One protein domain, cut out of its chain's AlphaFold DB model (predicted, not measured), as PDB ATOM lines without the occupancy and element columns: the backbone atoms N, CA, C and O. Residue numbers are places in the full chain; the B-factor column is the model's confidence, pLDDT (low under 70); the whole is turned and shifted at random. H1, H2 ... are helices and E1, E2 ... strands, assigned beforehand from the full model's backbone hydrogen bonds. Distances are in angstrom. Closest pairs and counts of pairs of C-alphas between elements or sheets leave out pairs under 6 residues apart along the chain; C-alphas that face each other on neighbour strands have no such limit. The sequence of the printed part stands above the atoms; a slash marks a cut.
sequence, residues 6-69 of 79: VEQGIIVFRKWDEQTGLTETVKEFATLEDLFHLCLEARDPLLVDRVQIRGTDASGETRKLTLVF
ATOM      1  N   VAL A   6      21.588  36.090 -34.513       95.56
ATOM      2  CA  VAL A   6      22.443  35.733 -33.378       95.56
ATOM      3  C   VAL A   6      21.940  34.407 -32.826       95.56
ATOM      4  O   VAL A   6      20.742  34.242 -32.613       95.56
ATOM      5  N   GLU A   7      22.855  33.470 -32.612       95.88
ATOM      6  CA  GLU A   7      22.567  32.149 -32.050       95.88
ATOM      7  C   GLU A   7      23.026  32.035 -30.596       95.88
ATOM      8  O   GLU A   7      22.387  31.350 -29.806       95.88
ATOM      9  N   GLN A   8      24.153  32.664 -30.248       97.19
ATOM     10  CA  GLN A   8      24.738  32.579 -28.911       97.19
ATOM     11  C   GLN A   8      25.602  33.805 -28.615       97.19
ATOM     12  O   GLN A   8      26.413  34.211 -29.452       97.19
ATOM     13  N   GLY A   9      25.468  34.349 -27.406       97.69
ATOM     14  CA  GLY A   9      26.373  35.339 -26.834       97.69
ATOM     15  C   GLY A   9      27.071  34.773 -25.600       97.69
ATOM     16  O   GLY A   9      26.414  34.204 -24.731       97.69
ATOM     17  N   ILE A  10      28.394  34.923 -25.515       97.88
ATOM     18  CA  ILE A  10      29.158  34.625 -24.299       97.88
ATOM     19  C   ILE A  10      30.086  35.781 -23.931       97.88
ATOM     20  O   ILE A  10      30.686  36.418 -24.797       97.88
ATOM     21  N   ILE A  11      30.229  36.032 -22.637       95.62
ATOM     22  CA  ILE A  11      31.243  36.912 -22.062       95.62
ATOM     23  C   ILE A  11      32.257  36.052 -21.315       95.62
ATOM     24  O   ILE A  11      31.901  35.112 -20.599       95.62
ATOM     25  N   VAL A  12      33.532  36.356 -21.515       94.44
ATOM     26  CA  VAL A  12      34.637  35.705 -20.825       94.44
ATOM     27  C   VAL A  12      35.249  36.704 -19.867       94.44
ATOM     28  O   VAL A  12      35.662  37.798 -20.262       94.44
ATOM     29  N   PHE A  13      35.312  36.301 -18.608       92.94
ATOM     30  CA  PHE A  13      36.033  36.999 -17.564       92.94
ATOM     31  C   PHE A  13      37.361  36.307 -17.319       92.94
ATOM     32  O   PHE A  13      37.447  35.079 -17.379       92.94
ATOM     33  N   ARG A  14      38.371  37.094 -16.968       90.81
ATOM     34  CA  ARG A  14      39.648  36.598 -16.479       90.81
ATOM     35  C   ARG A  14      39.869  37.040 -15.044       90.81
ATOM     36  O   ARG A  14      39.581  38.182 -14.687       90.81
ATOM     37  N   LYS A  15      40.434  36.147 -14.249       88.81
ATOM     38  CA  LYS A  15      40.945  36.447 -12.917       88.81
ATOM     39  C   LYS A  15      42.392  35.990 -12.840       88.81
ATOM     40  O   LYS A  15      42.694  34.852 -13.192       88.81
ATOM     41  N   TRP A  16      43.263  36.875 -12.369       84.62
ATOM     42  CA  TRP A  16      44.606  36.496 -11.947       84.62
ATOM     43  C   TRP A  16      44.600  36.224 -10.448       84.62
ATOM     44  O   TRP A  16      44.065  37.011  -9.669       84.62
ATOM     45  N   ASP A  17      45.177  35.100 -10.058       85.62
ATOM     46  CA  ASP A  17      45.275  34.659  -8.677       85.62
ATOM     47  C   ASP A  17      46.675  34.082  -8.449       85.62
ATOM     48  O   ASP A  17      47.166  33.299  -9.257       85.62
ATOM     49  N   GLU A  18      47.348  34.484  -7.372       84.75
ATOM     50  CA  GLU A  18      48.751  34.102  -7.145       84.75
ATOM     51  C   GLU A  18      48.943  32.592  -6.934       84.75
ATOM     52  O   GLU A  18      50.029  32.075  -7.184       84.75
ATOM     53  N   GLN A  19      47.901  31.875  -6.501       87.19
ATOM     54  CA  GLN A  19      47.970  30.436  -6.235       87.19
ATOM     55  C   GLN A  19      47.556  29.604  -7.448       87.19
ATOM     56  O   GLN A  19      48.115  28.534  -7.684       87.19
ATOM     57  N   THR A  20      46.566  30.077  -8.208       84.44
ATOM     58  CA  THR A  20      45.950  29.323  -9.315       84.44
ATOM     59  C   THR A  20      46.307  29.851 -10.707       84.44
ATOM     60  O   THR A  20      46.005  29.199 -11.706       84.44
ATOM     61  N   GLY A  21      47.002  30.986 -10.792       87.81
ATOM     62  CA  GLY A  21      47.382  31.636 -12.043       87.81
ATOM     63  C   GLY A  21      46.206  32.333 -12.729       87.81
ATOM     64  O   GLY A  21      45.304  32.872 -12.086       87.81
ATOM     65  N   LEU A  22      46.231  32.358 -14.064       88.44
ATOM     66  CA  LEU A  22      45.153  32.922 -14.873       88.44
ATOM     67  C   LEU A  22      43.994  31.924 -14.970       88.44
ATOM     68  O   LEU A  22      44.156  30.831 -15.509       88.44
ATOM     69  N   THR A  23      42.814  32.329 -14.512       90.31
ATOM     70  CA  THR A  23      41.578  31.549 -14.638       90.31
ATOM     71  C   THR A  23      40.573  32.278 -15.524       90.31
ATOM     72  O   THR A  23      40.432  33.500 -15.443       90.31
ATOM     73  N   GLU A  24      39.873  31.528 -16.380       92.75
ATOM     74  CA  GLU A  24      38.791  32.045 -17.221       92.75
ATOM     75  C   GLU A  24      37.432  31.581 -16.688       92.75
ATOM     76  O   GLU A  24      37.251  30.423 -16.317       92.75
ATOM     77  N   THR A  25      36.455  32.486 -16.672       92.62
ATOM     78  CA  THR A  25      35.050  32.173 -16.385       92.62
ATOM     79  C   THR A  25      34.198  32.598 -17.570       92.62
ATOM     80  O   THR A  25      34.247  33.755 -17.983       92.62
ATOM     81  N   VAL A  26      33.395  31.679 -18.103       95.12
ATOM     82  CA  VAL A  26      32.501  31.934 -19.238       95.12
ATOM     83  C   VAL A  26      31.065  32.036 -18.741       95.12
ATOM     84  O   VAL A  26      30.614  31.177 -17.983       95.12
ATOM     85  N   LYS A  27      30.342  33.069 -19.175       95.75
ATOM     86  CA  LYS A  27      28.899  33.209 -18.948       95.75
ATOM     87  C   LYS A  27      28.179  33.475 -20.263       95.75
ATOM     88  O   LYS A  27      28.702  34.186 -21.118       95.75
ATOM     89  N   GLU A  28      26.987  32.913 -20.411       97.12
ATOM     90  CA  GLU A  28      26.115  33.180 -21.556       97.12
ATOM     91  C   GLU A  28      25.263  34.432 -21.319       97.12
ATOM     92  O   GLU A  28      24.952  34.774 -20.178       97.12
ATOM     93  N   PHE A  29      24.872  35.100 -22.402       96.69
ATOM     94  CA  PHE A  29      23.887  36.177 -22.393       96.69
ATOM     95  C   PHE A  29      22.975  36.059 -23.619       96.69
ATOM     96  O   PHE A  29      23.417  35.631 -24.690       96.69
ATOM     97  N   ALA A  30      21.706  36.446 -23.471       95.56
ATOM     98  CA  ALA A  30      20.727  36.408 -24.558       95.56
ATOM     99  C   ALA A  30      20.438  37.805 -25.125       95.56
ATOM    100  O   ALA A  30      20.142  37.944 -26.313       95.56
ATOM    101  N   THR A  31      20.544  38.837 -24.288       95.88
ATOM    102  CA  THR A  31      20.248  40.231 -24.640       95.88
ATOM    103  C   THR A  31      21.433  41.159 -24.374       95.88
ATOM    104  O   THR A  31      22.402  40.796 -23.700       95.88
ATOM    105  N   LEU A  32      21.375  42.379 -24.920       94.75
ATOM    106  CA  LEU A  32      22.384  43.397 -24.619       94.75
ATOM    107  C   LEU A  32      22.257  43.893 -23.175       94.75
ATOM    108  O   LEU A  32      23.266  44.241 -22.568       94.75
ATOM    109  N   GLU A  33      21.050  43.884 -22.616       96.25
ATOM    110  CA  GLU A  33      20.773  44.181 -21.215       96.25
ATOM    111  C   GLU A  33      21.439  43.155 -20.288       96.25
ATOM    112  O   GLU A  33      22.102  43.552 -19.330       96.25
ATOM    113  N   ASP A  34      21.351  41.858 -20.610       95.00
ATOM    114  CA  ASP A  34      22.049  40.796 -19.870       95.00
ATOM    115  C   ASP A  34      23.565  41.010 -19.911       95.00
ATOM    116  O   ASP A  34      24.239  40.956 -18.884       95.00
ATOM    117  N   LEU A  35      24.108  41.291 -21.102       94.44
ATOM    118  CA  LEU A  35      25.531  41.575 -21.270       94.44
ATOM    119  C   LEU A  35      25.954  42.794 -20.442       94.44
ATOM    120  O   LEU A  35      26.973  42.754 -19.754       94.44
ATOM    121  N   PHE A  36      25.175  43.873 -20.491       92.12
ATOM    122  CA  PHE A  36      25.450  45.093 -19.743       92.12
ATOM    123  C   PHE A  36      25.435  44.838 -18.235       92.12
ATOM    124  O   PHE A  36      26.352  45.254 -17.527       92.12
ATOM    125  N   HIS A  37      24.444  44.093 -17.752       92.19
ATOM    126  CA  HIS A  37      24.367  43.687 -16.358       92.19
ATOM    127  C   HIS A  37      25.585  42.854 -15.942       92.19
ATOM    128  O   HIS A  37      26.225  43.175 -14.944       92.19
ATOM    129  N   LEU A  38      25.987  41.864 -16.746       91.31
ATOM    130  CA  LEU A  38      27.177  41.042 -16.495       91.31
ATOM    131  C   LEU A  38      28.472  41.865 -16.439       91.31
ATOM    132  O   LEU A  38      29.352  41.562 -15.634       91.31
ATOM    133  N   CYS A  39      28.589  42.909 -17.261       88.44
ATOM    134  CA  CYS A  39      29.721  43.834 -17.219       88.44
ATOM    135  C   CYS A  39      29.751  44.678 -15.934       88.44
ATOM    136  O   CYS A  39      30.834  45.001 -15.457       88.44
ATOM    137  N   LEU A  40      28.590  45.034 -15.372       85.88
ATOM    138  CA  LEU A  40      28.492  45.822 -14.136       85.88
ATOM    139  C   LEU A  40      28.586  44.970 -12.865       85.88
ATOM    140  O   LEU A  40      29.072  45.443 -11.841       85.88
ATOM    141  N   GLU A  41      28.136  43.717 -12.916       80.88
ATOM    142  CA  GLU A  41      28.277  42.760 -11.815       80.88
ATOM    143  C   GLU A  41      29.702  42.230 -11.651       80.88
ATOM    144  O   GLU A  41      29.991  41.558 -10.656       80.88
ATOM    145  N   ALA A  42      30.580  42.497 -12.618       72.25
ATOM    146  CA  ALA A  42      31.984  42.131 -12.586       72.25
ATOM    147  C   ALA A  42      32.660  42.750 -11.348       72.25
ATOM    148  O   ALA A  42      33.125  43.887 -11.355       72.25
ATOM    149  N   ARG A  43      32.667  42.004 -10.240       67.31
ATOM    150  CA  ARG A  43      33.407  42.370  -9.031       67.31
ATOM    151  C   ARG A  43      34.893  42.235  -9.326       67.31
ATOM    152  O   ARG A  43      35.280  41.331 -10.059       67.31
ATOM    153  N   ASP A  44      35.695  43.078  -8.692       60.00
ATOM    154  CA  ASP A  44      37.158  43.018  -8.675       60.00
ATOM    155  C   ASP A  44      37.591  41.740  -7.925       60.00
ATOM    156  O   ASP A  44      37.697  41.727  -6.698       60.00
ATOM    157  N   PRO A  45      37.521  40.579  -8.601       69.62
ATOM    158  CA  PRO A  45      38.692  40.080  -9.315       69.62
ATOM    159  C   PRO A  45      38.419  39.529 -10.735       69.62
ATOM    160  O   PRO A  45      39.319  38.958 -11.347       69.62
ATOM    161  N   LEU A  46      37.190  39.628 -11.251       78.81
ATOM    162  CA  LEU A  46      36.791  39.147 -12.578       78.81
ATOM    163  C   LEU A  46      36.777  40.313 -13.567       78.81
ATOM    164  O   LEU A  46      35.800  41.048 -13.666       78.81
ATOM    165  N   LEU A  47      37.853  40.464 -14.329       86.69
ATOM    166  CA  LEU A  47      37.936  41.467 -15.387       86.69
ATOM    167  C   LEU A  47      37.306  40.921 -16.665       86.69
ATOM    168  O   LEU A  47      37.565  39.780 -17.042       86.69
ATOM    169  N   VAL A  48      36.517  41.738 -17.363       89.62
ATOM    170  CA  VAL A  48      36.037  41.389 -18.705       89.62
ATOM    171  C   VAL A  48      37.240  41.257 -19.640       89.62
ATOM    172  O   VAL A  48      38.018  42.196 -19.790       89.62
ATOM    173  N   ASP A  49      37.392  40.093 -20.265       90.69
ATOM    174  CA  ASP A  49      38.449  39.831 -21.245       90.69
ATOM    175  C   ASP A  49      37.922  40.026 -22.672       90.69
ATOM    176  O   ASP A  49      38.440  40.833 -23.450       90.69
ATOM    177  N   ARG A  50      36.838  39.315 -23.006       94.19
ATOM    178  CA  ARG A  50      36.246  39.324 -24.348       94.19
ATOM    179  C   ARG A  50      34.765  38.967 -24.341       94.19
ATOM    180  O   ARG A  50      34.291  38.212 -23.496       94.19
ATOM    181  N   VAL A  51      34.060  39.444 -25.357       96.38
ATOM    182  CA  VAL A  51      32.690  39.062 -25.705       96.38
ATOM    183  C   VAL A  51      32.726  38.324 -27.036       96.38
ATOM    184  O   VAL A  51      33.383  38.763 -27.979       96.38
ATOM    185  N   GLN A  52      32.038  37.191 -27.127       97.44
ATOM    186  CA  GLN A  52      31.923  36.416 -28.357       97.44
ATOM    187  C   GLN A  52      30.456  36.250 -28.736       97.44
ATOM    188  O   GLN A  52      29.636  35.854 -27.914       97.44
ATOM    189  N   ILE A  53      30.140  36.535 -29.997       97.88
ATOM    190  CA  ILE A  53      28.796  36.400 -30.560       97.88
ATOM    191  C   ILE A  53      28.889  35.455 -31.750       97.88
ATOM    192  O   ILE A  53      29.639  35.716 -32.694       97.88
ATOM    193  N   ARG A  54      28.143  34.352 -31.706       97.69
ATOM    194  CA  ARG A  54      27.993  33.419 -32.825       97.69
ATOM    195  C   ARG A  54      26.653  33.651 -33.503       97.69
ATOM    196  O   ARG A  54      25.644  33.865 -32.832       97.69
ATOM    197  N   GLY A  55      26.645  33.591 -34.824       96.94
ATOM    198  CA  GLY A  55      25.444  33.800 -35.615       96.94
ATOM    199  C   GLY A  55      25.610  33.367 -37.061       96.94
ATOM    200  O   GLY A  55      26.643  32.805 -37.428       96.94
ATOM    201  N   THR A  56      24.616  33.685 -37.884       97.56
ATOM    202  CA  THR A  56      24.690  33.533 -39.344       97.56
ATOM    203  C   THR A  56      24.602  34.892 -40.023       97.56
ATOM    204  O   THR A  56      23.924  35.800 -39.532       97.56
ATOM    205  N   ASP A  57      25.316  35.063 -41.132       95.56
ATOM    206  CA  ASP A  57      25.221  36.267 -41.955       95.56
ATOM    207  C   ASP A  57      24.110  36.171 -43.018       95.56
ATOM    208  O   ASP A  57      23.350  35.207 -43.082       95.56
ATOM    209  N   ALA A  58      23.996  37.196 -43.865       95.19
ATOM    210  CA  ALA A  58      22.966  37.259 -44.903       95.19
ATOM    211  C   ALA A  58      23.108  36.184 -46.003       95.19
ATOM    212  O   ALA A  58      22.152  35.957 -46.748       95.19
ATOM    213  N   SER A  59      24.272  35.532 -46.109       95.00
ATOM    214  CA  SER A  59      24.501  34.367 -46.975       95.00
ATOM    215  C   SER A  59      24.202  33.031 -46.286       95.00
ATOM    216  O   SER A  59      24.266  31.992 -46.936       95.00
ATOM    217  N   GLY A  60      23.838  33.041 -44.998       94.75
ATOM    218  CA  GLY A  60      23.642  31.830 -44.201       94.75
ATOM    219  C   GLY A  60      24.949  31.218 -43.694       94.75
ATOM    220  O   GLY A  60      24.932  30.111 -43.163       94.75
ATOM    221  N   GLU A  61      26.081  31.913 -43.835       96.19
ATOM    222  CA  GLU A  61      27.359  31.421 -43.329       96.19
ATOM    223  C   GLU A  61      27.495  31.703 -41.834       96.19
ATOM    224  O   GLU A  61      27.184  32.799 -41.358       96.19
ATOM    225  N   THR A  62      28.010  30.729 -41.082       96.56
ATOM    226  CA  THR A  62      28.300  30.905 -39.658       96.56
ATOM    227  C   THR A  62      29.429  31.912 -39.464       96.56
ATOM    228  O   THR A  62      30.511  31.800 -40.048       96.56
ATOM    229  N   ARG A  63      29.196  32.886 -38.586       97.31
ATOM    230  CA  ARG A  63      30.164  33.904 -38.184       97.31
ATOM    231  C   ARG A  63      30.352  33.895 -36.678       97.31
ATOM    232  O   ARG A  63      29.427  33.629 -35.911       97.31
ATOM    233  N   LYS A  64      31.570  34.236 -36.266       96.88
ATOM    234  CA  LYS A  64      31.927  34.496 -34.875       96.88
ATOM    235  C   LYS A  64      32.533  35.888 -34.783       96.88
ATOM    236  O   LYS A  64      33.616  36.124 -35.309       96.88
ATOM    237  N   LEU A  65      31.846  36.791 -34.097       96.38
ATOM    238  CA  LEU A  65      32.383  38.095 -33.733       96.38
ATOM    239  C   LEU A  65      33.061  37.968 -32.374       96.38
ATOM    240  O   LEU A  65      32.485  37.399 -31.450       96.38
ATOM    241  N   THR A  66      34.287  38.473 -32.256       96.12
ATOM    242  CA  THR A  66      35.013  38.541 -30.982       96.12
ATOM    243  C   THR A  66      35.353  39.997 -30.710       96.12
ATOM    244  O   THR A  66      36.111  40.599 -31.465       96.12
ATOM    245  N   LEU A  67      34.776  40.557 -29.650       94.12
ATOM    246  CA  LEU A  67      35.079  41.897 -29.161       94.12
ATOM    247  C   LEU A  67      36.010  41.749 -27.960       94.12
ATOM    248  O   LEU A  67      35.638  41.124 -26.971       94.12
ATOM    249  N   VAL A  68      37.223  42.283 -28.056       89.44
ATOM    250  CA  VAL A  68      38.230  42.216 -26.986       89.44
ATOM    251  C   VAL A  68      38.386  43.583 -26.337       89.44
ATOM    252  O   VAL A  68      38.353  44.602 -27.029       89.44
ATOM    253  N   PHE A  69      38.566  43.616 -25.017       78.19
ATOM    254  CA  PHE A  69      38.937  44.851 -24.335       78.19
ATOM    255  C   PHE A  69      40.454  45.038 -24.416       78.19
ATOM    256  O   PHE A  69      41.218  44.200 -23.937       78.19
TER     257      PHE A  69
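This is residues 6 to 69 of the 79 residues of an uncharacterized protein of Anaerolineae bacterium (UniProt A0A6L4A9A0). A long, twisted sheet of four strands makes the body, with one short helix, H1, packed over one face and the other face bare. Its two hairpins, E1 with E2 and E3 with E4, have their turns at opposite ends of the long axis, and E1 and E3 lie side by side in the middle of the sheet. The printed part has 64 residues, with four named strands and one named helix in the order E1, E2, H1, E3, E4; the sheet's order is E2, E1, E3, E4, all antiparallel, and the class is mostly strand. The whole is loose, with a radius of gyration of the C-alphas of 13.5 A, and is a rod with spans of 47 by 23 by 16 A.

E1, residues 6 to 17, begins at C-alpha 6 at (22.443, 35.733, -33.378) and is 33.7 A long. E2, residues 21 to 29, measures 26.1 A. H1, residues 32 to 40, begins at C-alpha 32 at (22.384, 43.397, -24.619) and is 12.4 A long. E3, residues 47 to 56, measures 28.5 A. E4, residues 62 to 68, is 19.7 A long and ends at C-alpha 68 at (38.230, 42.216, -26.986).

E1 and E2 form a hairpin, antiparallel at 155 degrees between their directions, with N 13 and O 25 within hydrogen-bond range at 2.8 A. The inner strands E1 and E3 are antiparallel at 161 degrees, with N 10 and O 52 at 2.9 A and N 52 and O 10 at 2.8 A, both within hydrogen-bond range. E3 and E4 form a hairpin, antiparallel at 162 degrees, with N 53 and O 65 within hydrogen-bond range at 2.9 A. The edge strands E2 and E4 are apart. H1 is on the sheet at a height over the sheet of 8.9 A. It lies over E1 and only just over E2, on which 3 of its 9 C-alphas fall. It runs along the strands, at 1 degree to E1 on the local plane. The closest C-alphas of H1 and E1 are those of Leu 35 and Ile 11, 7.4 A apart; those of H1 and E3 are Cys 39 and Val 48, 6.9 A apart. In H1 every O i to N i+4 pair is within hydrogen-bond range. It joins E2 to E3, with E1 between them in the sheet: a split strand-helix-strand unit, two strands that run the same way but are not neighbours, with a right-handed crossover.

The two C-alphas farthest apart are those of Gln 19 and Ser 59, 47.2 A. The printed part has no cut and no long link. The mean pLDDT of the printed part is 91.1, and residues 43 to 45, in the short link from H1 to E3, are under 70.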